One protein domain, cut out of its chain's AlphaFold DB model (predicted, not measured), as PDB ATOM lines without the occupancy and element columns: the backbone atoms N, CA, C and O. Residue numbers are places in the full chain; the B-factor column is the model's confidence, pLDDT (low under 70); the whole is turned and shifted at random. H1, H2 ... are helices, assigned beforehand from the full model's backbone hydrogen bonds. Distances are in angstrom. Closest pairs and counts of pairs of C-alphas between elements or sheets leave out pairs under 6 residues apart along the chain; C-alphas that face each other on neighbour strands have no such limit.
ATOM      1  N   THR A   3      -2.789 -10.187  -8.468       52.69
ATOM      2  CA  THR A   3      -3.260 -11.579  -8.302       52.69
ATOM      3  C   THR A   3      -3.955 -12.167  -9.533       52.69
ATOM      4  O   THR A   3      -3.857 -13.367  -9.767       52.69
ATOM      5  N   ASN A   4      -4.627 -11.340 -10.342       60.91
ATOM      6  CA  ASN A   4      -5.294 -11.807 -11.566       60.91
ATOM      7  C   ASN A   4      -4.300 -12.183 -12.677       60.91
ATOM      8  O   ASN A   4      -4.583 -13.097 -13.446       60.91
ATOM      9  N   THR A   5      -3.137 -11.532 -12.729       78.44
ATOM     10  CA  THR A   5      -2.107 -11.758 -13.754       78.44
ATOM     11  C   THR A   5      -1.354 -13.068 -13.514       78.44
ATOM     12  O   THR A   5      -1.285 -13.910 -14.407       78.44
ATOM     13  N   ARG A   6      -0.944 -13.337 -12.267       83.62
ATOM     14  CA  ARG A   6      -0.275 -14.599 -11.901       83.62
ATOM     15  C   ARG A   6      -1.144 -15.833 -12.114       83.62
ATOM     16  O   ARG A   6      -0.670 -16.865 -12.577       83.62
ATOM     17  N   LYS A   7      -2.436 -15.725 -11.791       88.94
ATOM     18  CA  LYS A   7      -3.400 -16.796 -12.054       88.94
ATOM     19  C   LYS A   7      -3.477 -17.120 -13.548       88.94
ATOM     20  O   LYS A   7      -3.440 -18.292 -13.911       88.94
ATOM     21  N   ALA A   8      -3.584 -16.097 -14.397       87.50
ATOM     22  CA  ALA A   8      -3.626 -16.277 -15.845       87.50
ATOM     23  C   ALA A   8      -2.336 -16.926 -16.367       87.50
ATOM     24  O   ALA A   8      -2.418 -17.886 -17.128       87.50
ATOM     25  N   ALA A   9      -1.175 -16.493 -15.868       85.69
ATOM     26  CA  ALA A   9       0.118 -17.078 -16.212       85.69
ATOM     27  C   ALA A   9       0.198 -18.580 -15.895       85.69
ATOM     28  O   ALA A   9       0.637 -19.371 -16.727       85.69
ATOM     29  N   TYR A  10      -0.276 -19.003 -14.718       90.12
ATOM     30  CA  TYR A  10      -0.317 -20.425 -14.370       90.12
ATOM     31  C   TYR A  10      -1.290 -21.225 -15.238       90.12
ATOM     32  O   TYR A  10      -0.963 -22.336 -15.644       90.12
ATOM     33  N   LEU A  11      -2.463 -20.683 -15.564       90.88
ATOM     34  CA  LEU A  11      -3.389 -21.367 -16.473       90.88
ATOM     35  C   LEU A  11      -2.799 -21.506 -17.881       90.88
ATOM     36  O   LEU A  11      -2.907 -22.566 -18.495       90.88
ATOM     37  N   GLU A  12      -2.116 -20.471 -18.364       87.75
ATOM     38  CA  GLU A  12      -1.432 -20.505 -19.651       87.75
ATOM     39  C   GLU A  12      -0.309 -21.555 -19.666       87.75
ATOM     40  O   GLU A  12      -0.237 -22.373 -20.588       87.75
ATOM     41  N   ALA A  13       0.503 -21.600 -18.604       87.94
ATOM     42  CA  ALA A  13       1.527 -22.622 -18.412       87.94
ATOM     43  C   ALA A  13       0.930 -24.037 -18.357       87.94
ATOM     44  O   ALA A  13       1.465 -24.959 -18.972       87.94
ATOM     45  N   ALA A  14      -0.211 -24.217 -17.681       92.06
ATOM     46  CA  ALA A  14      -0.892 -25.505 -17.620       92.06
ATOM     47  C   ALA A  14      -1.319 -26.000 -19.008       92.06
ATOM     48  O   ALA A  14      -1.118 -27.170 -19.354       92.06
ATOM     49  N   ASP A  15      -1.874 -25.111 -19.830       89.81
ATOM     50  CA  ASP A  15      -2.278 -25.463 -21.186       89.81
ATOM     51  C   ASP A  15      -1.085 -25.711 -22.111       89.81
ATOM     52  O   ASP A  15      -1.163 -26.571 -22.989       89.81
ATOM     53  N   ALA A  16       0.020 -24.995 -21.920       86.75
ATOM     54  CA  ALA A  16       1.259 -25.256 -22.641       86.75
ATOM     55  C   ALA A  16       1.861 -26.620 -22.283       86.75
ATOM     56  O   ALA A  16       2.236 -27.372 -23.181       86.75
ATOM     57  N   CYS A  17       1.865 -27.002 -21.002       89.12
ATOM     58  CA  CYS A  17       2.272 -28.342 -20.582       89.12
ATOM     59  C   CYS A  17       1.399 -29.434 -21.224       89.12
ATOM     60  O   CYS A  17       1.913 -30.458 -21.669       89.12
ATOM     61  N   ARG A  18       0.081 -29.219 -21.339       90.38
ATOM     62  CA  ARG A  18      -0.800 -30.146 -22.072       90.38
ATOM     63  C   ARG A  18      -0.461 -30.234 -23.556       90.38
ATOM     64  O   ARG A  18      -0.476 -31.332 -24.106       90.38
ATOM     65  N   HIS A  19      -0.158 -29.109 -24.194       85.81
ATOM     66  CA  HIS A  19       0.267 -29.100 -25.590       85.81
ATOM     67  C   HIS A  19       1.583 -29.870 -25.776       85.81
ATOM     68  O   HIS A  19       1.649 -30.745 -26.631       85.81
ATOM     69  N   ALA A  20       2.577 -29.638 -24.915       83.88
ATOM     70  CA  ALA A  20       3.843 -30.370 -24.929       83.88
ATOM     71  C   ALA A  20       3.644 -31.890 -24.774       83.88
ATOM     72  O   ALA A  20       4.250 -32.673 -25.505       83.88
ATOM     73  N   ALA A  21       2.730 -32.310 -23.890       87.94
ATOM     74  CA  ALA A  21       2.346 -33.714 -23.751       87.94
ATOM     75  C   ALA A  21       1.771 -34.292 -25.058       87.94
ATOM     76  O   ALA A  21       2.162 -35.379 -25.470       87.94
ATOM     77  N   GLN A  22       0.883 -33.553 -25.737       85.94
ATOM     78  CA  GLN A  22       0.282 -33.972 -27.013       85.94
ATOM     79  C   GLN A  22       1.304 -34.083 -28.147       85.94
ATOM     80  O   GLN A  22       1.160 -34.954 -29.002       85.94
ATOM     81  N   GLN A  23       2.320 -33.217 -28.156       80.56
ATOM     82  CA  GLN A  23       3.407 -33.265 -29.137       80.56
ATOM     83  C   GLN A  23       4.432 -34.373 -28.842       80.56
ATOM     84  O   GLN A  23       5.282 -34.659 -29.678       80.56
ATOM     85  N   GLY A  24       4.370 -35.014 -27.668       80.62
ATOM     86  CA  GLY A  24       5.345 -36.028 -27.262       80.62
ATOM     87  C   GLY A  24       6.726 -35.450 -26.943       80.62
ATOM     88  O   GLY A  24       7.723 -36.166 -27.004       80.62
ATOM     89  N   TRP A  25       6.789 -34.161 -26.606       81.38
ATOM     90  CA  TRP A  25       8.033 -33.472 -26.285       81.38
ATOM     91  C   TRP A  25       8.670 -34.029 -25.013       81.38
ATOM     92  O   TRP A  25       7.993 -34.253 -24.007       81.38
ATOM     93  N   GLN A  26       9.987 -34.217 -25.029       80.75
ATOM     94  CA  GLN A  26      10.728 -34.600 -23.832       80.75
ATOM     95  C   GLN A  26      10.945 -33.371 -22.936       80.75
ATOM     96  O   GLN A  26      11.477 -32.368 -23.411       80.75
ATOM     97  N   PRO A  27      10.602 -33.439 -21.638       77.56
ATOM     98  CA  PRO A  27      10.848 -32.353 -20.692       77.56
ATOM     99  C   PRO A  27      12.331 -32.075 -20.422       77.56
ATOM    100  O   PRO A  27      12.637 -31.086 -19.769       77.56
ATOM    101  N   GLU A  28      13.238 -32.950 -20.860       70.69
ATOM    102  CA  GLU A  28      14.689 -32.852 -20.638       70.69
ATOM    103  C   GLU A  28      15.502 -32.557 -21.915       70.69
ATOM    104  O   GLU A  28      16.704 -32.286 -21.823       70.69
ATOM    105  N   ASP A  29      14.864 -32.561 -23.093       58.72
ATOM    106  CA  ASP A  29      15.508 -32.252 -24.377       58.72
ATOM    107  C   ASP A  29      15.759 -30.737 -24.475       58.72
ATOM    108  O   ASP A  29      14.982 -29.999 -25.076       58.72
ATOM    109  N   GLY A  30      16.838 -30.257 -23.852       54.66
ATOM    110  CA  GLY A  30      17.236 -28.841 -23.905       54.66
ATOM    111  C   GLY A  30      17.945 -28.335 -22.649       54.66
ATOM    112  O   GLY A  30      17.647 -27.242 -22.178       54.66
ATOM    113  N   ALA A  31      18.822 -29.161 -22.070       45.47
ATOM    114  CA  ALA A  31      19.472 -28.979 -20.772       45.47
ATOM    115  C   ALA A  31      19.792 -27.521 -20.373       45.47
ATOM    116  O   ALA A  31      20.706 -26.919 -20.924       45.47
ATOM    117  N   LEU A  32      19.099 -27.034 -19.334       45.91
ATOM    118  CA  LEU A  32      19.629 -26.242 -18.212       45.91
ATOM    119  C   LEU A  32      18.507 -26.050 -17.178       45.91
ATOM    120  O   LEU A  32      17.748 -25.091 -17.207       45.91
ATOM    121  N   ILE A  33      18.392 -27.004 -16.254       47.19
ATOM    122  CA  ILE A  33      17.578 -26.863 -15.039       47.19
ATOM    123  C   ILE A  33      18.044 -25.583 -14.328       47.19
ATOM    124  O   ILE A  33      19.243 -25.451 -14.074       47.19
ATOM    125  N   TYR A  34      17.134 -24.651 -14.026       43.66
ATOM    126  CA  TYR A  34      17.443 -23.345 -13.429       43.66
ATOM    127  C   TYR A  34      18.204 -23.487 -12.100       43.66
ATOM    128  O   TYR A  34      17.640 -23.646 -11.020       43.66
ATOM    129  N   GLY A  35      19.530 -23.478 -12.205       37.81
ATOM    130  CA  GLY A  35      20.490 -23.490 -11.099       37.81
ATOM    131  C   GLY A  35      21.746 -22.664 -11.398       37.81
ATOM    132  O   GLY A  35      22.511 -22.341 -10.493       37.81
ATOM    133  N   SER A  36      21.937 -22.268 -12.656       40.12
ATOM    134  CA  SER A  36      22.978 -21.358 -13.126       40.12
ATOM    135  C   SER A  36      22.611 -20.916 -14.543       40.12
ATOM    136  O   SER A  36      22.345 -21.797 -15.350       40.12
ATOM    137  N   HIS A  37      22.662 -19.613 -14.835       43.47
ATOM    138  CA  HIS A  37      22.495 -18.947 -16.147       43.47
ATOM    139  C   HIS A  37      21.235 -18.078 -16.296       43.47
ATOM    140  O   HIS A  37      20.323 -18.122 -15.481       43.47
ATOM    141  N   HIS A  38      21.338 -17.107 -17.200       42.97
ATOM    142  CA  HIS A  38      20.734 -15.779 -17.122       42.97
ATOM    143  C   HIS A  38      19.203 -15.769 -17.321       42.97
ATOM    144  O   HIS A  38      18.670 -16.682 -17.945       42.97
ATOM    145  N   PRO A  39      18.501 -14.684 -16.924       42.78
ATOM    146  CA  PRO A  39      17.075 -14.433 -17.216       42.78
ATOM    147  C   PRO A  39      16.695 -14.303 -18.713       42.78
ATOM    148  O   PRO A  39      15.709 -13.654 -19.041       42.78
ATOM    149  N   GLY A  40      17.480 -14.868 -19.633       44.34
ATOM    150  CA  GLY A  40      17.272 -14.801 -21.083       44.34
ATOM    151  C   GLY A  40      17.476 -16.126 -21.818       44.34
ATOM    152  O   GLY A  40      17.241 -16.173 -23.021       44.34
ATOM    153  N   ASP A  41      17.883 -17.194 -21.127       46.56
ATOM    154  CA  ASP A  41      18.070 -18.495 -21.761       46.56
ATOM    155  C   ASP A  41      16.771 -19.301 -21.639       46.56
ATOM    156  O   ASP A  41      16.338 -19.663 -20.542       46.56
ATOM    157  N   TRP A  42      16.135 -19.553 -22.786       54.41
ATOM    158  CA  TRP A  42      14.978 -20.434 -22.953       54.41
ATOM    159  C   TRP A  42      15.381 -21.876 -22.665       54.41
ATOM    160  O   TRP A  42      15.533 -22.695 -23.565       54.41
ATOM    161  N   ALA A  43      15.622 -22.189 -21.400       51.06
ATOM    162  CA  ALA A  43      15.802 -23.561 -20.985       51.06
ATOM    163  C   ALA A  43      14.454 -24.283 -21.024       51.06
ATOM    164  O   ALA A  43      13.396 -23.659 -20.965       51.06
ATOM    165  N   CYS A  44      14.527 -25.602 -21.151       56.88
ATOM    166  CA  CYS A  44      13.451 -26.568 -21.328       56.88
ATOM    167  C   CYS A  44      12.326 -26.490 -20.257       56.88
ATOM    168  O   CYS A  44      12.165 -27.405 -19.455       56.88
ATOM    169  N   CYS A  45      11.554 -25.397 -20.220       64.88
ATOM    170  CA  CYS A  45      10.593 -25.070 -19.170       64.88
ATOM    171  C   CYS A  45       9.200 -24.734 -19.727       64.88
ATOM    172  O   CYS A  45       9.005 -24.536 -20.930       64.88
ATOM    173  N   ALA A  46       8.204 -24.645 -18.842       59.59
ATOM    174  CA  ALA A  46       6.826 -24.324 -19.218       59.59
ATOM    175  C   ALA A  46       6.701 -23.020 -20.030       59.59
ATOM    176  O   ALA A  46       5.850 -22.950 -20.909       59.59
ATOM    177  N   LEU A  47       7.562 -22.019 -19.808       64.94
ATOM    178  CA  LEU A  47       7.562 -20.787 -20.606       64.94
ATOM    179  C   LEU A  47       7.984 -21.022 -22.059       64.94
ATOM    180  O   LEU A  47       7.368 -20.454 -22.954       64.94
ATOM    181  N   GLY A  48       8.971 -21.886 -22.313       66.44
ATOM    182  CA  GLY A  48       9.328 -22.286 -23.676       66.44
ATOM    183  C   GLY A  48       8.144 -22.942 -24.386       66.44
ATOM    184  O   GLY A  48       7.831 -22.594 -25.520       66.44
ATOM    185  N   ALA A  49       7.401 -23.803 -23.680       67.50
ATOM    186  CA  ALA A  49       6.187 -24.418 -24.212       67.50
ATOM    187  C   ALA A  49       5.063 -23.393 -24.463       67.50
ATOM    188  O   ALA A  49       4.338 -23.512 -25.451       67.50
ATOM    189  N   VAL A  50       4.914 -22.379 -23.602       71.88
ATOM    190  CA  VAL A  50       3.950 -21.282 -23.800       71.88
ATOM    191  C   VAL A  50       4.329 -20.448 -25.024       71.88
ATOM    192  O   VAL A  50       3.494 -20.232 -25.901       71.88
ATOM    193  N   ALA A  51       5.587 -20.012 -25.107       70.75
ATOM    194  CA  ALA A  51       6.100 -19.215 -26.216       70.75
ATOM    195  C   ALA A  51       5.931 -19.958 -27.545       70.75
ATOM    196  O   ALA A  51       5.449 -19.389 -28.527       70.75
ATOM    197  N   LEU A  52       6.254 -21.252 -27.550       65.56
ATOM    198  CA  LEU A  52       6.047 -22.123 -28.693       65.56
ATOM    199  C   LEU A  52       4.583 -22.209 -29.076       65.56
ATOM    200  O   LEU A  52       4.262 -21.884 -30.208       65.56
ATOM    201  N   LYS A  53       3.685 -22.534 -28.141       72.62
ATOM    202  CA  LYS A  53       2.237 -22.591 -28.396       72.62
ATOM    203  C   LYS A  53       1.692 -21.301 -29.028       72.62
ATOM    204  O   LYS A  53       0.739 -21.351 -29.800       72.62
ATOM    205  N   ARG A  54       2.268 -20.142 -28.698       73.38
ATOM    206  CA  ARG A  54       1.895 -18.848 -29.294       73.38
ATOM    207  C   ARG A  54       2.419 -18.658 -30.713       73.38
ATOM    208  O   ARG A  54       1.782 -17.967 -31.505       73.38
ATOM    209  N   ARG A  55       3.594 -19.209 -31.017       69.19
ATOM    210  CA  ARG A  55       4.278 -19.060 -32.308       69.19
ATOM    211  C   ARG A  55       3.970 -20.183 -33.291       69.19
ATOM    212  O   ARG A  55       4.094 -19.967 -34.496       69.19
ATOM    213  N   THR A  56       3.580 -21.359 -32.812       63.31
ATOM    214  CA  THR A  56       3.314 -22.512 -33.661       63.31
ATOM    215  C   THR A  56       2.010 -22.318 -34.424       63.31
ATOM    216  O   THR A  56       0.905 -22.330 -33.884       63.31
ATOM    217  N   SER A  57       2.151 -22.151 -35.740       60.12
ATOM    218  CA  SER A  57       1.078 -22.459 -36.683       60.12
ATOM    219  C   SER A  57       0.781 -23.966 -36.611       60.12
ATOM    220  O   SER A  57       1.720 -24.736 -36.388       60.12
ATOM    221  N   PRO A  58      -0.464 -24.425 -36.844       57.16
ATOM    222  CA  PRO A  58      -0.812 -25.852 -36.877       57.16
ATOM    223  C   PRO A  58       0.045 -26.737 -37.807       57.16
ATOM    224  O   PRO A  58      -0.009 -27.956 -37.680       57.16
ATOM    225  N   ASP A  59       0.846 -26.148 -38.701       55.06
ATOM    226  CA  ASP A  59       1.720 -26.851 -39.651       55.06
ATOM    227  C   ASP A  59       3.158 -27.112 -39.139       55.06
ATOM    228  O   ASP A  59       3.962 -27.718 -39.846       55.06
ATOM    229  N   MET A  60       3.518 -26.655 -37.933       57.72
ATOM    230  CA  MET A  60       4.846 -26.891 -37.348       57.72
ATOM    231  C   MET A  60       4.930 -28.311 -36.777       57.72
ATOM    232  O   MET A  60       4.250 -28.640 -35.808       57.72
ATOM    233  N   CYS A  61       5.768 -29.158 -37.376       55.56
ATOM    234  CA  CYS A  61       6.001 -30.533 -36.938       55.56
ATOM    235  C   CYS A  61       7.432 -30.658 -36.407       55.56
ATOM    236  O   CYS A  61       8.328 -31.133 -37.102       55.56
ATOM    237  N   GLU A  62       7.659 -30.166 -35.193       59.72
ATOM    238  CA  GLU A  62       8.946 -30.311 -34.515       59.72
ATOM    239  C   GLU A  62       8.895 -31.521 -33.591       59.72
ATOM    240  O   GLU A  62       8.094 -31.595 -32.655       59.72
ATOM    241  N   THR A  63       9.747 -32.497 -33.891       61.06
ATOM    242  CA  THR A  63       9.789 -33.784 -33.191       61.06
ATOM    243  C   THR A  63      10.540 -33.722 -31.863       61.06
ATOM    244  O   THR A  63      10.351 -34.604 -31.029       61.06
ATOM    245  N   ALA A  64      11.365 -32.692 -31.651       64.06
ATOM    246  CA  ALA A  64      12.134 -32.489 -30.427       64.06
ATOM    247  C   ALA A  64      11.937 -31.068 -29.881       64.06
ATOM    248  O   ALA A  64      11.983 -30.085 -30.619       64.06
ATOM    249  N   PHE A  65      11.764 -30.951 -28.565       67.25
ATOM    250  CA  PHE A  65      11.502 -29.663 -27.921       67.25
ATOM    251  C   PHE A  65      12.694 -28.699 -28.004       67.25
ATOM    252  O   PHE A  65      12.500 -27.504 -28.201       67.25
ATOM    253  N   ALA A  66      13.926 -29.215 -27.953       67.50
ATOM    254  CA  ALA A  66      15.138 -28.428 -28.188       67.50
ATOM    255  C   ALA A  66      15.158 -27.760 -29.572       67.50
ATOM    256  O   ALA A  66      15.615 -26.626 -29.706       67.50
ATOM    257  N   GLU A  67      14.676 -28.456 -30.607       67.50
ATOM    258  CA  GLU A  67      14.577 -27.885 -31.954       67.50
ATOM    259  C   GLU A  67      13.536 -26.769 -31.969       67.50
ATOM    260  O   GLU A  67      13.821 -25.679 -32.466       67.50
ATOM    261  N   ALA A  68      12.407 -27.017 -31.306       67.12
ATOM    262  CA  ALA A  68      11.310 -26.078 -31.181       67.12
ATOM    263  C   ALA A  68      11.691 -24.786 -30.459       67.12
ATOM    264  O   ALA A  68      11.355 -23.688 -30.908       67.12
ATOM    265  N   ILE A  69      12.473 -24.869 -29.387       69.75
ATOM    266  CA  ILE A  69      12.918 -23.692 -28.632       69.75
ATOM    267  C   ILE A  69      13.667 -22.678 -29.514       69.75
ATOM    268  O   ILE A  69      13.535 -21.474 -29.291       69.75
ATOM    269  N   ASN A  70      14.368 -23.113 -30.568       70.56
ATOM    270  CA  ASN A  70      15.055 -22.187 -31.479       70.56
ATOM    271  C   ASN A  70      14.099 -21.188 -32.153       70.56
ATOM    272  O   ASN A  70      14.512 -20.093 -32.519       70.56
ATOM    273  N   THR A  71      12.819 -21.532 -32.294       69.44
ATOM    274  CA  THR A  71      11.799 -20.669 -32.917       69.44
ATOM    275  C   THR A  71      11.397 -19.484 -32.035       69.44
ATOM    276  O   THR A  71      10.838 -18.497 -32.524       69.44
ATOM    277  N   VAL A  72      11.687 -19.575 -30.734       70.38
ATOM    278  CA  VAL A  72      11.336 -18.582 -29.714       70.38
ATOM    279  C   VAL A  72      12.547 -18.077 -28.933       70.38
ATOM    280  O   VAL A  72      12.371 -17.275 -28.025       70.38
ATOM    281  N   ALA A  73      13.761 -18.479 -29.320       69.12
ATOM    282  CA  ALA A  73      15.003 -18.135 -28.631       69.12
ATOM    283  C   ALA A  73      15.234 -16.616 -28.485       69.12
ATOM    284  O   ALA A  73      15.821 -16.171 -27.503       69.12
ATOM    285  N   ASP A  74      14.728 -15.818 -29.429       68.12
ATOM    286  CA  ASP A  74      14.851 -14.353 -29.418       68.12
ATOM    287  C   ASP A  74      13.701 -13.642 -28.677       68.12
ATOM    288  O   ASP A  74      13.660 -12.410 -28.618       68.12
ATOM    289  N   MET A  75      12.719 -14.382 -28.154       70.81
ATOM    290  CA  MET A  75      11.637 -13.803 -27.358       70.81
ATOM    291  C   MET A  75      12.202 -13.314 -26.017       70.81
ATOM    292  O   MET A  75      13.205 -13.843 -25.536       70.81
ATOM    293  N   ARG A  76      11.591 -12.297 -25.398       70.38
ATOM    294  CA  ARG A  76      11.914 -11.915 -24.012       70.38
ATOM    295  C   ARG A  76      10.987 -12.648 -23.049       70.38
ATOM    296  O   ARG A  76       9.865 -12.994 -23.415       70.38
ATOM    297  N   MET A  77      11.447 -12.884 -21.823       66.31
ATOM    298  CA  MET A  77      10.711 -13.664 -20.825       66.31
ATOM    299  C   MET A  77       9.341 -13.056 -20.489       66.31
ATOM    300  O   MET A  77       8.345 -13.773 -20.399       66.31
ATOM    301  N   GLU A  78       9.280 -11.731 -20.385       66.25
ATOM    302  CA  GLU A  78       8.051 -10.969 -20.158       66.25
ATOM    303  C   GLU A  78       7.064 -11.016 -21.339       66.25
ATOM    304  O   GLU A  78       5.859 -10.889 -21.134       66.25
ATOM    305  N   ASP A  79       7.534 -11.273 -22.564       70.12
ATOM    306  CA  ASP A  79       6.681 -11.304 -23.761       70.12
ATOM    307  C   ASP A  79       5.931 -12.648 -23.916       70.12
ATOM    308  O   ASP A  79       5.010 -12.782 -24.728       70.12
ATOM    309  N   VAL A  80       6.319 -13.667 -23.142       72.50
ATOM    310  CA  VAL A  80       5.770 -15.037 -23.219       72.50
ATOM    311  C   VAL A  80       4.395 -15.149 -22.642       72.50
ATOM    312  O   VAL A  80       3.603 -15.941 -23.133       72.50
ATOM    313  N   LEU A  81       4.147 -14.436 -21.554       73.75
ATOM    314  CA  LEU A  81       2.893 -14.502 -20.833       73.75
ATOM    315  C   LEU A  81       1.999 -13.366 -21.306       73.75
ATOM    316  O   LEU A  81       2.477 -12.313 -21.727       73.75
ATOM    317  N   ASP A  82       0.683 -13.573 -21.298       68.50
ATOM    318  CA  ASP A  82      -0.227 -12.554 -21.827       68.50
ATOM    319  C   ASP A  82      -0.312 -11.400 -20.832       68.50
ATOM    320  O   ASP A  82      -0.784 -11.579 -19.708       68.50
ATOM    321  N   GLY A  83       0.203 -10.231 -21.217       65.56
ATOM    322  CA  GLY A  83       0.309  -9.077 -20.320       65.56
ATOM    323  C   GLY A  83       1.159  -9.332 -19.066       65.56
ATOM    324  O   GLY A  83       0.895  -8.717 -18.030       65.56
ATOM    325  N   GLY A  84       2.120 -10.262 -19.137       62.38
ATOM    326  CA  GLY A  84       2.853 -10.778 -17.983       62.38
ATOM    327  C   GLY A  84       3.967  -9.868 -17.471       62.38
ATOM    328  O   GLY A  84       4.798  -9.372 -18.222       62.38
ATOM    329  N   ASP A  85       3.990  -9.692 -16.154       73.44
ATOM    330  CA  ASP A  85       5.121  -9.147 -15.403       73.44
ATOM    331  C   ASP A  85       6.258 -10.191 -15.378       73.44
ATOM    332  O   ASP A  85       5.995 -11.389 -15.224       73.44
ATOM    333  N   GLU A  86       7.517  -9.757 -15.488       76.31
ATOM    334  CA  GLU A  86       8.718 -10.606 -15.387       76.31
ATOM    335  C   GLU A  86       8.666 -11.503 -14.137       76.31
ATOM    336  O   GLU A  86       9.026 -12.681 -14.179       76.31
ATOM    337  N   ALA A  87       8.112 -10.988 -13.035       79.75
ATOM    338  CA  ALA A  87       7.930 -11.743 -11.799       79.75
ATOM    339  C   ALA A  87       7.019 -12.978 -11.950       79.75
ATOM    340  O   ALA A  87       7.249 -14.000 -11.298       79.75
ATOM    341  N   ASP A  88       5.979 -12.903 -12.783       82.00
ATOM    342  CA  ASP A  88       5.068 -14.025 -13.020       82.00
ATOM    343  C   ASP A  88       5.717 -15.075 -13.924       82.00
ATOM    344  O   ASP A  88       5.572 -16.272 -13.671       82.00
ATOM    345  N   ALA A  89       6.504 -14.636 -14.908       78.19
ATOM    346  CA  ALA A  89       7.286 -15.531 -15.749       78.19
ATOM    347  C   ALA A  89       8.328 -16.299 -14.921       78.19
ATOM    348  O   ALA A  89       8.352 -17.531 -14.952       78.19
ATOM    349  N   ILE A  90       9.089 -15.598 -14.075       78.81
ATOM    350  CA  ILE A  90      10.031 -16.220 -13.132       78.81
ATOM    351  C   ILE A  90       9.316 -17.252 -12.252       78.81
ATOM    352  O   ILE A  90       9.827 -18.349 -12.041       78.81
ATOM    353  N   SER A  91       8.116 -16.931 -11.761       83.94
ATOM    354  CA  SER A  91       7.334 -17.846 -10.928       83.94
ATOM    355  C   SER A  91       6.921 -19.120 -11.677       83.94
ATOM    356  O   SER A  91       7.001 -20.214 -11.114       83.94
ATOM    357  N   VAL A  92       6.498 -19.005 -12.941       84.88
ATOM    358  CA  VAL A  92       6.170 -20.158 -13.798       84.88
ATOM    359  C   VAL A  92       7.402 -21.033 -14.033       84.88
ATOM    360  O   VAL A  92       7.329 -22.245 -13.817       84.88
ATOM    361  N   ALA A  93       8.525 -20.429 -14.434       81.44
ATOM    362  CA  ALA A  93       9.775 -21.147 -14.679       81.44
ATOM    363  C   ALA A  93      10.234 -21.899 -13.424       81.44
ATOM    364  O   ALA A  93      10.411 -23.114 -13.456       81.44
ATOM    365  N   TYR A  94      10.283 -21.203 -12.285       82.88
ATOM    366  CA  TYR A  94      10.708 -21.769 -11.007       82.88
ATOM    367  C   TYR A  94       9.905 -23.015 -10.611       82.88
ATOM    368  O   TYR A  94      10.480 -24.034 -10.226       82.88
ATOM    369  N   VAL A  95       8.573 -22.964 -10.716       87.88
ATOM    370  CA  VAL A  95       7.709 -24.112 -10.394       87.88
ATOM    371  C   VAL A  95       8.014 -25.300 -11.303       87.88
ATOM    372  O   VAL A  95       8.126 -26.427 -10.817       87.88
ATOM    373  N   PHE A  96       8.143 -25.063 -12.609       88.62
ATOM    374  CA  PHE A  96       8.403 -26.134 -13.562       88.62
ATOM    375  C   PHE A  96       9.778 -26.767 -13.344       88.62
ATOM    376  O   PHE A  96       9.881 -27.989 -13.253       88.62
ATOM    377  N   ASP A  97      10.818 -25.947 -13.212       83.62
ATOM    378  CA  ASP A  97      12.202 -26.409 -13.157       83.62
ATOM    379  C   ASP A  97      12.482 -27.208 -11.892       83.62
ATOM    380  O   ASP A  97      13.150 -28.240 -11.946       83.62
ATOM    381  N   HIS A  98      11.916 -26.796 -10.756       86.56
ATOM    382  CA  HIS A  98      12.003 -27.590  -9.536       86.56
ATOM    383  C   HIS A  98      11.300 -28.938  -9.681       86.56
ATOM    384  O   HIS A  98      11.842 -29.958  -9.255       86.56
ATOM    385  N   LEU A  99      10.126 -28.967 -10.313       90.88
ATOM    386  CA  LEU A  99       9.405 -30.215 -10.533       90.88
ATOM    387  C   LEU A  99      10.170 -31.150 -11.487       90.88
ATOM    388  O   LEU A  99      10.266 -32.351 -11.218       90.88
ATOM    389  N   LEU A 100      10.746 -30.596 -12.559       89.31
ATOM    390  CA  LEU A 100      11.583 -31.297 -13.534       89.31
ATOM    391  C   LEU A 100      12.846 -31.853 -12.880       89.31
ATOM    392  O   LEU A 100      13.129 -33.040 -13.018       89.31
ATOM    393  N   ALA A 101      13.558 -31.037 -12.101       87.50
ATOM    394  CA  ALA A 101      14.748 -31.460 -11.372       87.50
ATOM    395  C   ALA A 101      14.451 -32.633 -10.433       87.50
ATOM    396  O   ALA A 101      15.186 -33.623 -10.412       87.50
ATOM    397  N   THR A 102      13.351 -32.552  -9.681       92.38
ATOM    398  CA  THR A 102      12.932 -33.633  -8.787       92.38
ATOM    399  C   THR A 102      12.580 -34.901  -9.565       92.38
ATOM    400  O   THR A 102      12.967 -35.995  -9.144       92.38
ATOM    401  N   TRP A 103      11.878 -34.789 -10.698       93.50
ATOM    402  CA  TRP A 103      11.572 -35.939 -11.556       93.50
ATOM    403  C   TRP A 103      12.844 -36.585 -12.111       93.50
ATOM    404  O   TRP A 103      13.040 -37.785 -11.906       93.50
ATOM    405  N   ASP A 104      13.741 -35.795 -12.699       89.75
ATOM    406  CA  ASP A 104      15.007 -36.259 -13.270       89.75
ATOM    407  C   ASP A 104      15.874 -36.981 -12.225       89.75
ATOM    408  O   ASP A 104      16.334 -38.108 -12.431       89.75
ATOM    409  N   ARG A 105      16.017 -36.395 -11.028       92.06
ATOM    410  CA  ARG A 105      16.736 -37.030  -9.912       92.06
ATOM    411  C   ARG A 105      16.087 -38.343  -9.484       92.06
ATOM    412  O   ARG A 105      16.798 -39.310  -9.192       92.06
ATOM    413  N   CYS A 106      14.754 -38.407  -9.454       95.06
ATOM    414  CA  CYS A 106      14.028 -39.640  -9.152       95.06
ATOM    415  C   CYS A 106      14.304 -40.730 -10.200       95.06
ATOM    416  O   CYS A 106      14.590 -41.862  -9.807       95.06
ATOM    417  N   VAL A 107      14.253 -40.392 -11.494       92.25
ATOM    418  CA  VAL A 107      14.519 -41.306 -12.620       92.25
ATOM    419  C   VAL A 107      15.964 -41.810 -12.594       92.25
ATOM    420  O   VAL A 107      16.198 -43.017 -12.632       92.25
ATOM    421  N   LYS A 108      16.938 -40.905 -12.448       90.75
ATOM    422  CA  LYS A 108      18.379 -41.220 -12.457       90.75
ATOM    423  C   LYS A 108      18.891 -41.857 -11.165       90.75
ATOM    424  O   LYS A 108      20.061 -42.220 -11.069       90.75
ATOM    425  N   GLY A 109      18.047 -41.981 -10.144       92.88
ATOM    426  CA  GLY A 109      18.456 -42.543  -8.864       92.88
ATOM    427  C   GLY A 109      19.350 -41.613  -8.029       92.88
ATOM    428  O   GLY A 109      19.929 -42.061  -7.040       92.88
ATOM    429  N   ILE A 110      19.415 -40.321  -8.353       92.75
ATOM    430  CA  ILE A 110      20.225 -39.326  -7.637       92.75
ATOM    431  C   ILE A 110      19.629 -39.083  -6.232       92.75
ATOM    432  O   ILE A 110      18.406 -39.155  -6.060       92.75
ATOM    433  N   PRO A 111      20.443 -38.869  -5.179       94.31
ATOM    434  CA  PRO A 111      19.938 -38.494  -3.857       94.31
ATOM    435  C   PRO A 111      19.048 -37.246  -3.913       94.31
ATOM    436  O   PRO A 111      19.357 -36.300  -4.629       94.31
ATOM    437  N   LEU A 112      17.945 -37.270  -3.162       93.56
ATOM    438  CA  LEU A 112      17.019 -36.141  -3.061       93.56
ATOM    439  C   LEU A 112      17.396 -35.264  -1.872       93.56
ATOM    440  O   LEU A 112      17.797 -35.785  -0.827       93.56
ATOM    441  N   ASP A 113      17.230 -33.957  -2.025       93.88
ATOM    442  CA  ASP A 113      17.375 -32.995  -0.936       93.88
ATOM    443  C   ASP A 113      16.013 -32.624  -0.308       93.88
ATOM    444  O   ASP A 113      14.970 -33.218  -0.599       93.88
ATOM    445  N   ALA A 114      16.020 -31.663   0.620       94.00
ATOM    446  CA  ALA A 114      14.798 -31.208   1.279       94.00
ATOM    447  C   ALA A 114      13.805 -30.564   0.296       94.00
ATOM    448  O   ALA A 114      12.599 -30.751   0.450       94.00
ATOM    449  N   GLN A 115      14.300 -29.845  -0.718       91.00
ATOM    450  CA  GLN A 115      13.465 -29.180  -1.714       91.00
ATOM    451  C   GLN A 115      12.729 -30.212  -2.570       91.00
ATOM    452  O   GLN A 115      11.519 -30.096  -2.758       91.00
ATOM    453  N   ASP A 116      13.423 -31.269  -2.994       93.56
ATOM    454  CA  ASP A 116      12.807 -32.406  -3.684       93.56
ATOM    455  C   ASP A 116      11.714 -33.072  -2.833       93.56
ATOM    456  O   ASP A 116      10.648 -33.441  -3.332       93.56
ATOM    457  N   GLY A 117      11.960 -33.214  -1.526       95.06
ATOM    458  CA  GLY A 117      10.981 -33.742  -0.577       95.06
ATOM    459  C   GLY A 117       9.699 -32.907  -0.525       95.06
ATOM    460  O   GLY A 117       8.601 -33.470  -0.565       95.06
ATOM    461  N   TYR A 118       9.825 -31.575  -0.491       94.69
ATOM    462  CA  TYR A 118       8.675 -30.671  -0.561       94.69
ATOM    463  C   TYR A 118       7.941 -30.788  -1.896       94.69
ATOM    464  O   TYR A 118       6.720 -30.941  -1.886       94.69
ATOM    465  N   GLN A 119       8.657 -30.814  -3.024       93.62
ATOM    466  CA  GLN A 119       8.037 -30.958  -4.345       93.62
ATOM    467  C   GLN A 119       7.204 -32.237  -4.441       93.62
ATOM    468  O   GLN A 119       6.031 -32.192  -4.809       93.62
ATOM    469  N   LEU A 120       7.766 -33.377  -4.029       97.19
ATOM    470  CA  LEU A 120       7.055 -34.656  -4.009       97.19
ATOM    471  C   LEU A 120       5.767 -34.599  -3.174       97.19
ATOM    472  O   LEU A 120       4.741 -35.134  -3.600       97.19
ATOM    473  N   MET A 121       5.799 -33.936  -2.016       96.50
ATOM    474  CA  MET A 121       4.617 -33.744  -1.175       96.50
ATOM    475  C   MET A 121       3.555 -32.889  -1.878       96.50
ATOM    476  O   MET A 121       2.385 -33.273  -1.897       96.50
ATOM    477  N   GLU A 122       3.947 -31.768  -2.489       95.06
ATOM    478  CA  GLU A 122       3.030 -30.848  -3.171       95.06
ATOM    479  C   GLU A 122       2.290 -31.504  -4.342       95.06
ATOM    480  O   GLU A 122       1.102 -31.249  -4.546       95.06
ATOM    481  N   VAL A 123       2.961 -32.393  -5.080       96.25
ATOM    482  CA  VAL A 123       2.347 -33.136  -6.193       96.25
ATOM    483  C   VAL A 123       1.806 -34.514  -5.797       96.25
ATOM    484  O   VAL A 123       1.372 -35.282  -6.661       96.25
ATOM    485  N   ASN A 124       1.794 -34.832  -4.497       96.94
ATOM    486  CA  ASN A 124       1.354 -36.112  -3.939       96.94
ATOM    487  C   ASN A 124       1.999 -37.324  -4.646       96.94
ATOM    488  O   ASN A 124       1.329 -38.242  -5.139       96.94
ATOM    489  N   LYS A 125       3.328 -37.305  -4.737       97.81
ATOM    490  CA  LYS A 125       4.154 -38.377  -5.295       97.81
ATOM    491  C   LYS A 125       5.123 -38.903  -4.246       97.81
ATOM    492  O   LYS A 125       5.515 -38.221  -3.310       97.81
ATOM    493  N   THR A 126       5.546 -40.145  -4.434       97.81
ATOM    494  CA  THR A 126       6.738 -40.687  -3.781       97.81
ATOM    495  C   THR A 126       7.862 -40.701  -4.805       97.81
ATOM    496  O   THR A 126       7.597 -40.697  -6.008       97.81
ATOM    497  N   ARG A 127       9.118 -40.817  -4.362       97.06
ATOM    498  CA  ARG A 127      10.256 -41.009  -5.276       97.06
ATOM    499  C   ARG A 127       9.996 -42.125  -6.295       97.06
ATOM    500  O   ARG A 127      10.228 -41.954  -7.485       97.06
ATOM    501  N   ALA A 128       9.465 -43.258  -5.835       97.38
ATOM    502  CA  ALA A 128       9.221 -44.424  -6.679       97.38
ATOM    503  C   ALA A 128       8.054 -44.250  -7.665       97.38
ATOM    504  O   ALA A 128       8.052 -44.913  -8.700       97.38
ATOM    505  N   SER A 129       7.045 -43.430  -7.345       97.81
ATOM    506  CA  SER A 129       5.951 -43.136  -8.281       97.81
ATOM    507  C   SER A 129       6.294 -41.996  -9.235       97.81
ATOM    508  O   SER A 129       5.837 -42.023 -10.373       97.81
ATOM    509  N   MET A 130       7.130 -41.046  -8.806       97.50
ATOM    510  CA  MET A 130       7.695 -39.986  -9.642       97.50
ATOM    511  C   MET A 130       8.638 -40.565 -10.703       97.50
ATOM    512  O   MET A 130       8.462 -40.302 -11.886       97.50
ATOM    513  N   ALA A 131       9.561 -41.451 -10.312       96.62
ATOM    514  CA  ALA A 131      10.527 -42.087 -11.217       96.62
ATOM    515  C   ALA A 131       9.899 -42.944 -12.336       96.62
ATOM    516  O   ALA A 131      10.584 -43.313 -13.281       96.62
ATOM    517  N   ARG A 132       8.619 -43.317 -12.211       97.12
ATOM    518  CA  ARG A 132       7.905 -44.140 -13.204       97.12
ATOM    519  C   ARG A 132       7.090 -43.328 -14.201       97.12
ATOM    520  O   ARG A 132       6.471 -43.928 -15.075       97.12
ATOM    521  N   LEU A 133       7.028 -42.009 -14.036       96.50
ATOM    522  CA  LEU A 133       6.297 -41.167 -14.969       96.50
ATOM    523  C   LEU A 133       6.993 -41.199 -16.324       96.50
ATOM    524  O   LEU A 133       8.207 -41.012 -16.405       96.50
ATOM    525  N   THR A 134       6.209 -41.414 -17.376       94.06
ATOM    526  CA  THR A 134       6.659 -41.114 -18.734       94.06
ATOM    527  C   THR A 134       6.811 -39.595 -18.906       94.06
ATOM    528  O   THR A 134       6.188 -38.833 -18.162       94.06
ATOM    529  N   PRO A 135       7.576 -39.138 -19.909       89.75
ATOM    530  CA  PRO A 135       7.666 -37.725 -20.289       89.75
ATOM    531  C   PRO A 135       6.296 -37.036 -20.421       89.75
ATOM    532  O   PRO A 135       6.044 -35.993 -19.823       89.75
ATOM    533  N   GLU A 136       5.356 -37.679 -21.117       91.94
ATOM    534  CA  GLU A 136       3.970 -37.217 -21.253       91.94
ATOM    535  C   GLU A 136       3.264 -37.087 -19.891       91.94
ATOM    536  O   GLU A 136       2.640 -36.070 -19.585       91.94
ATOM    537  N   GLN A 137       3.384 -38.102 -19.030       95.75
ATOM    538  CA  GLN A 137       2.772 -38.082 -17.700       95.75
ATOM    539  C   GLN A 137       3.383 -37.011 -16.794       95.75
ATOM    540  O   GLN A 137       2.676 -36.462 -15.947       95.75
ATOM    541  N   PHE A 138       4.673 -36.716 -16.956       94.62
ATOM    542  CA  PHE A 138       5.329 -35.614 -16.268       94.62
ATOM    543  C   PHE A 138       4.745 -34.266 -16.711       94.62
ATOM    544  O   PHE A 138       4.336 -33.479 -15.857       94.62
ATOM    545  N   TRP A 139       4.604 -34.022 -18.016       92.31
ATOM    546  CA  TRP A 139       3.968 -32.801 -18.522       92.31
ATOM    547  C   TRP A 139       2.547 -32.618 -17.978       92.31
ATOM    548  O   TRP A 139       2.184 -31.535 -17.517       92.31
ATOM    549  N   LEU A 140       1.746 -33.686 -17.951       95.88
ATOM    550  CA  LEU A 140       0.397 -33.645 -17.381       95.88
ATOM    551  C   LEU A 140       0.400 -33.401 -15.862       95.88
ATOM    552  O   LEU A 140      -0.509 -32.752 -15.337       95.88
ATOM    553  N   LEU A 141       1.416 -33.888 -15.145       96.88
ATOM    554  CA  LEU A 141       1.602 -33.588 -13.726       96.88
ATOM    555  C   LEU A 141       1.928 -32.106 -13.507       96.88
ATOM    556  O   LEU A 141       1.323 -31.484 -12.633       96.88
ATOM    557  N   ALA A 142       2.836 -31.546 -14.308       94.38
ATOM    558  CA  ALA A 142       3.178 -30.128 -14.275       94.38
ATOM    559  C   ALA A 142       1.953 -29.254 -14.576       94.38
ATOM    560  O   ALA A 142       1.667 -28.321 -13.825       94.38
ATOM    561  N   ALA A 143       1.156 -29.619 -15.589       95.25
ATOM    562  CA  ALA A 143      -0.092 -28.927 -15.908       95.25
ATOM    563  C   ALA A 143      -1.038 -28.875 -14.700       95.25
ATOM    564  O   ALA A 143      -1.501 -27.806 -14.305       95.25
ATOM    565  N   LYS A 144      -1.256 -30.024 -14.052       96.75
ATOM    566  CA  LYS A 144      -2.091 -30.109 -12.849       96.75
ATOM    567  C   LYS A 144      -1.535 -29.272 -11.694       96.75
ATOM    568  O   LYS A 144      -2.310 -28.682 -10.942       96.75
ATOM    569  N   ARG A 145      -0.210 -29.222 -11.526       95.62
ATOM    570  CA  ARG A 145       0.424 -28.402 -10.485       95.62
ATOM    571  C   ARG A 145       0.157 -26.916 -10.717       95.62
ATOM    572  O   ARG A 145      -0.214 -26.220  -9.776       95.62
ATOM    573  N   PHE A 146       0.271 -26.447 -11.954       94.69
ATOM    574  CA  PHE A 146      -0.057 -25.065 -12.289       94.69
ATOM    575  C   PHE A 146      -1.536 -24.735 -12.076       94.69
ATOM    576  O   PHE A 146      -1.847 -23.703 -11.485       94.69
ATOM    577  N   GLU A 147      -2.459 -25.628 -12.440       94.94
ATOM    578  CA  GLU A 147      -3.890 -25.446 -12.147       94.94
ATOM    579  C   GLU A 147      -4.171 -25.325 -10.646       94.94
ATOM    580  O   GLU A 147      -5.003 -24.522 -10.232       94.94
ATOM    581  N   GLN A 148      -3.478 -26.107  -9.811       95.25
ATOM    582  CA  GLN A 148      -3.603 -26.009  -8.356       95.25
ATOM    583  C   GLN A 148      -3.118 -24.660  -7.825       95.25
ATOM    584  O   GLN A 148      -3.745 -24.119  -6.924       95.25
ATOM    585  N   LEU A 149      -2.027 -24.125  -8.375       92.62
ATOM    586  CA  LEU A 149      -1.480 -22.818  -7.994       92.62
ATOM    587  C   LEU A 149      -2.325 -21.638  -8.503       92.62
ATOM    588  O   LEU A 149      -2.199 -20.527  -7.991       92.62
ATOM    589  N   ALA A 150      -3.169 -21.869  -9.509       90.56
ATOM    590  CA  ALA A 150      -4.101 -20.890 -10.059       90.56
ATOM    591  C   ALA A 150      -5.431 -20.780  -9.275       90.56
ATOM    592  O   ALA A 150      -6.233 -19.880  -9.562       90.56
ATOM    593  N   ASN A 151      -5.688 -21.694  -8.332       84.62
ATOM    594  CA  ASN A 151      -6.893 -21.730  -7.492       84.62
ATOM    595  C   ASN A 151      -6.675 -21.030  -6.150       84.62
ATOM    596  O   ASN A 151      -7.603 -20.293  -5.750       84.62
TER     597      ASN A 151
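AT A GLANCE: This is residues 3 to 151 of the 151 residues of an uncharacterized protein of Herbaspirillum sp (UniProt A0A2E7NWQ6). H1 and H7 lie side by side, running opposite ways, and the longest helix, H4, crosses obliquely behind this pair. H2 packs across H1 and on the first half of H4, with the small H3 beside it, while H5 and H6 pack on the second half of H4; the long link from H1 to H2 loops out past H4 on the side away from H1 and H7. The printed part has 149 residues with seven named helices, H1 to H7 in chain order, and no named strand; the class is all helix. The whole is compact, with a radius of gyration of the C-alphas of 14.4 A, and rounded, with spans of 38 by 36 by 27 A.

IN THESE COORDINATES: Find C-alpha 86 at (8.718, -10.606, -15.387); from there H4 runs 32.2 A through residues 86 to 108. H1, residues 3 to 23, begins at C-alpha 3 at (-3.260, -11.579, -8.302) and is 30.8 A long. H7, residues 135 to 149, runs 21.4 A to C-alpha 149 at (-1.480, -22.818, -7.994). Look also for H2 at residues 46 to 55, 14.3 A long, H5 at 114 to 122, 12.6 A long, and the short H3 at 65 to 69 and H6 at 127 to 130.

HOW THE PARTS SIT: Start at H4, the hub, which touches five other helices. With H1 and H7 it makes a bundle, three helices that touch one another. H1 and H7 touch at a shallow tilt of 14 degrees, opposite ways, closest at the C-alphas of Ala 14 and Ala 143, 3.9 A apart. Residues 88 to 92 of H4 touch residues 5 to 13 of H1 at a steep tilt of 41 degrees, the same way; the closest C-alphas, of Arg 6 and Asp 88, are 5.5 A apart. H4 and H7 only just touch, with 3 pairs of C-alphas within 8 A, closest at Phe 96 and Ala 142, 6.6 A. H2 touches residues 12 to 20 of H1, about perpendicular at 78 degrees, with C-alphas 16 and 50 closest at 4.9 A. H2 also touches residues 89 to 96 of H4, closest at C-alphas 46 and 96, 6.1 A. H3 only just touches H2, with 3 pairs of C-alphas within 8 A, closest at Gly 48 and Ile 69, 6.3 A. Farther along H4, residues 98 to 102 touch H5, about perpendicular at 80 degrees, with C-alphas 102 and 116 closest at 5.2 A. Residues 103 to 107 touch H6, closest at C-alphas 106 and 127, 5.6 A. Every O i to N i+4 pair is within hydrogen-bond range in H1, H2, H3, H4, H5 and H7; H6 is too short for one.

THE WHOLE: The two C-alphas farthest apart, of Asp 59 and Ala 114, are 43.2 A apart. The printed part has no cut; the links H1 to H2 and H3 to H4 are long. Look at the B-factor column: the mean pLDDT of the printed part is 78.5, and 47 residues are under 70, among them 29 to 49 and 55 to 69.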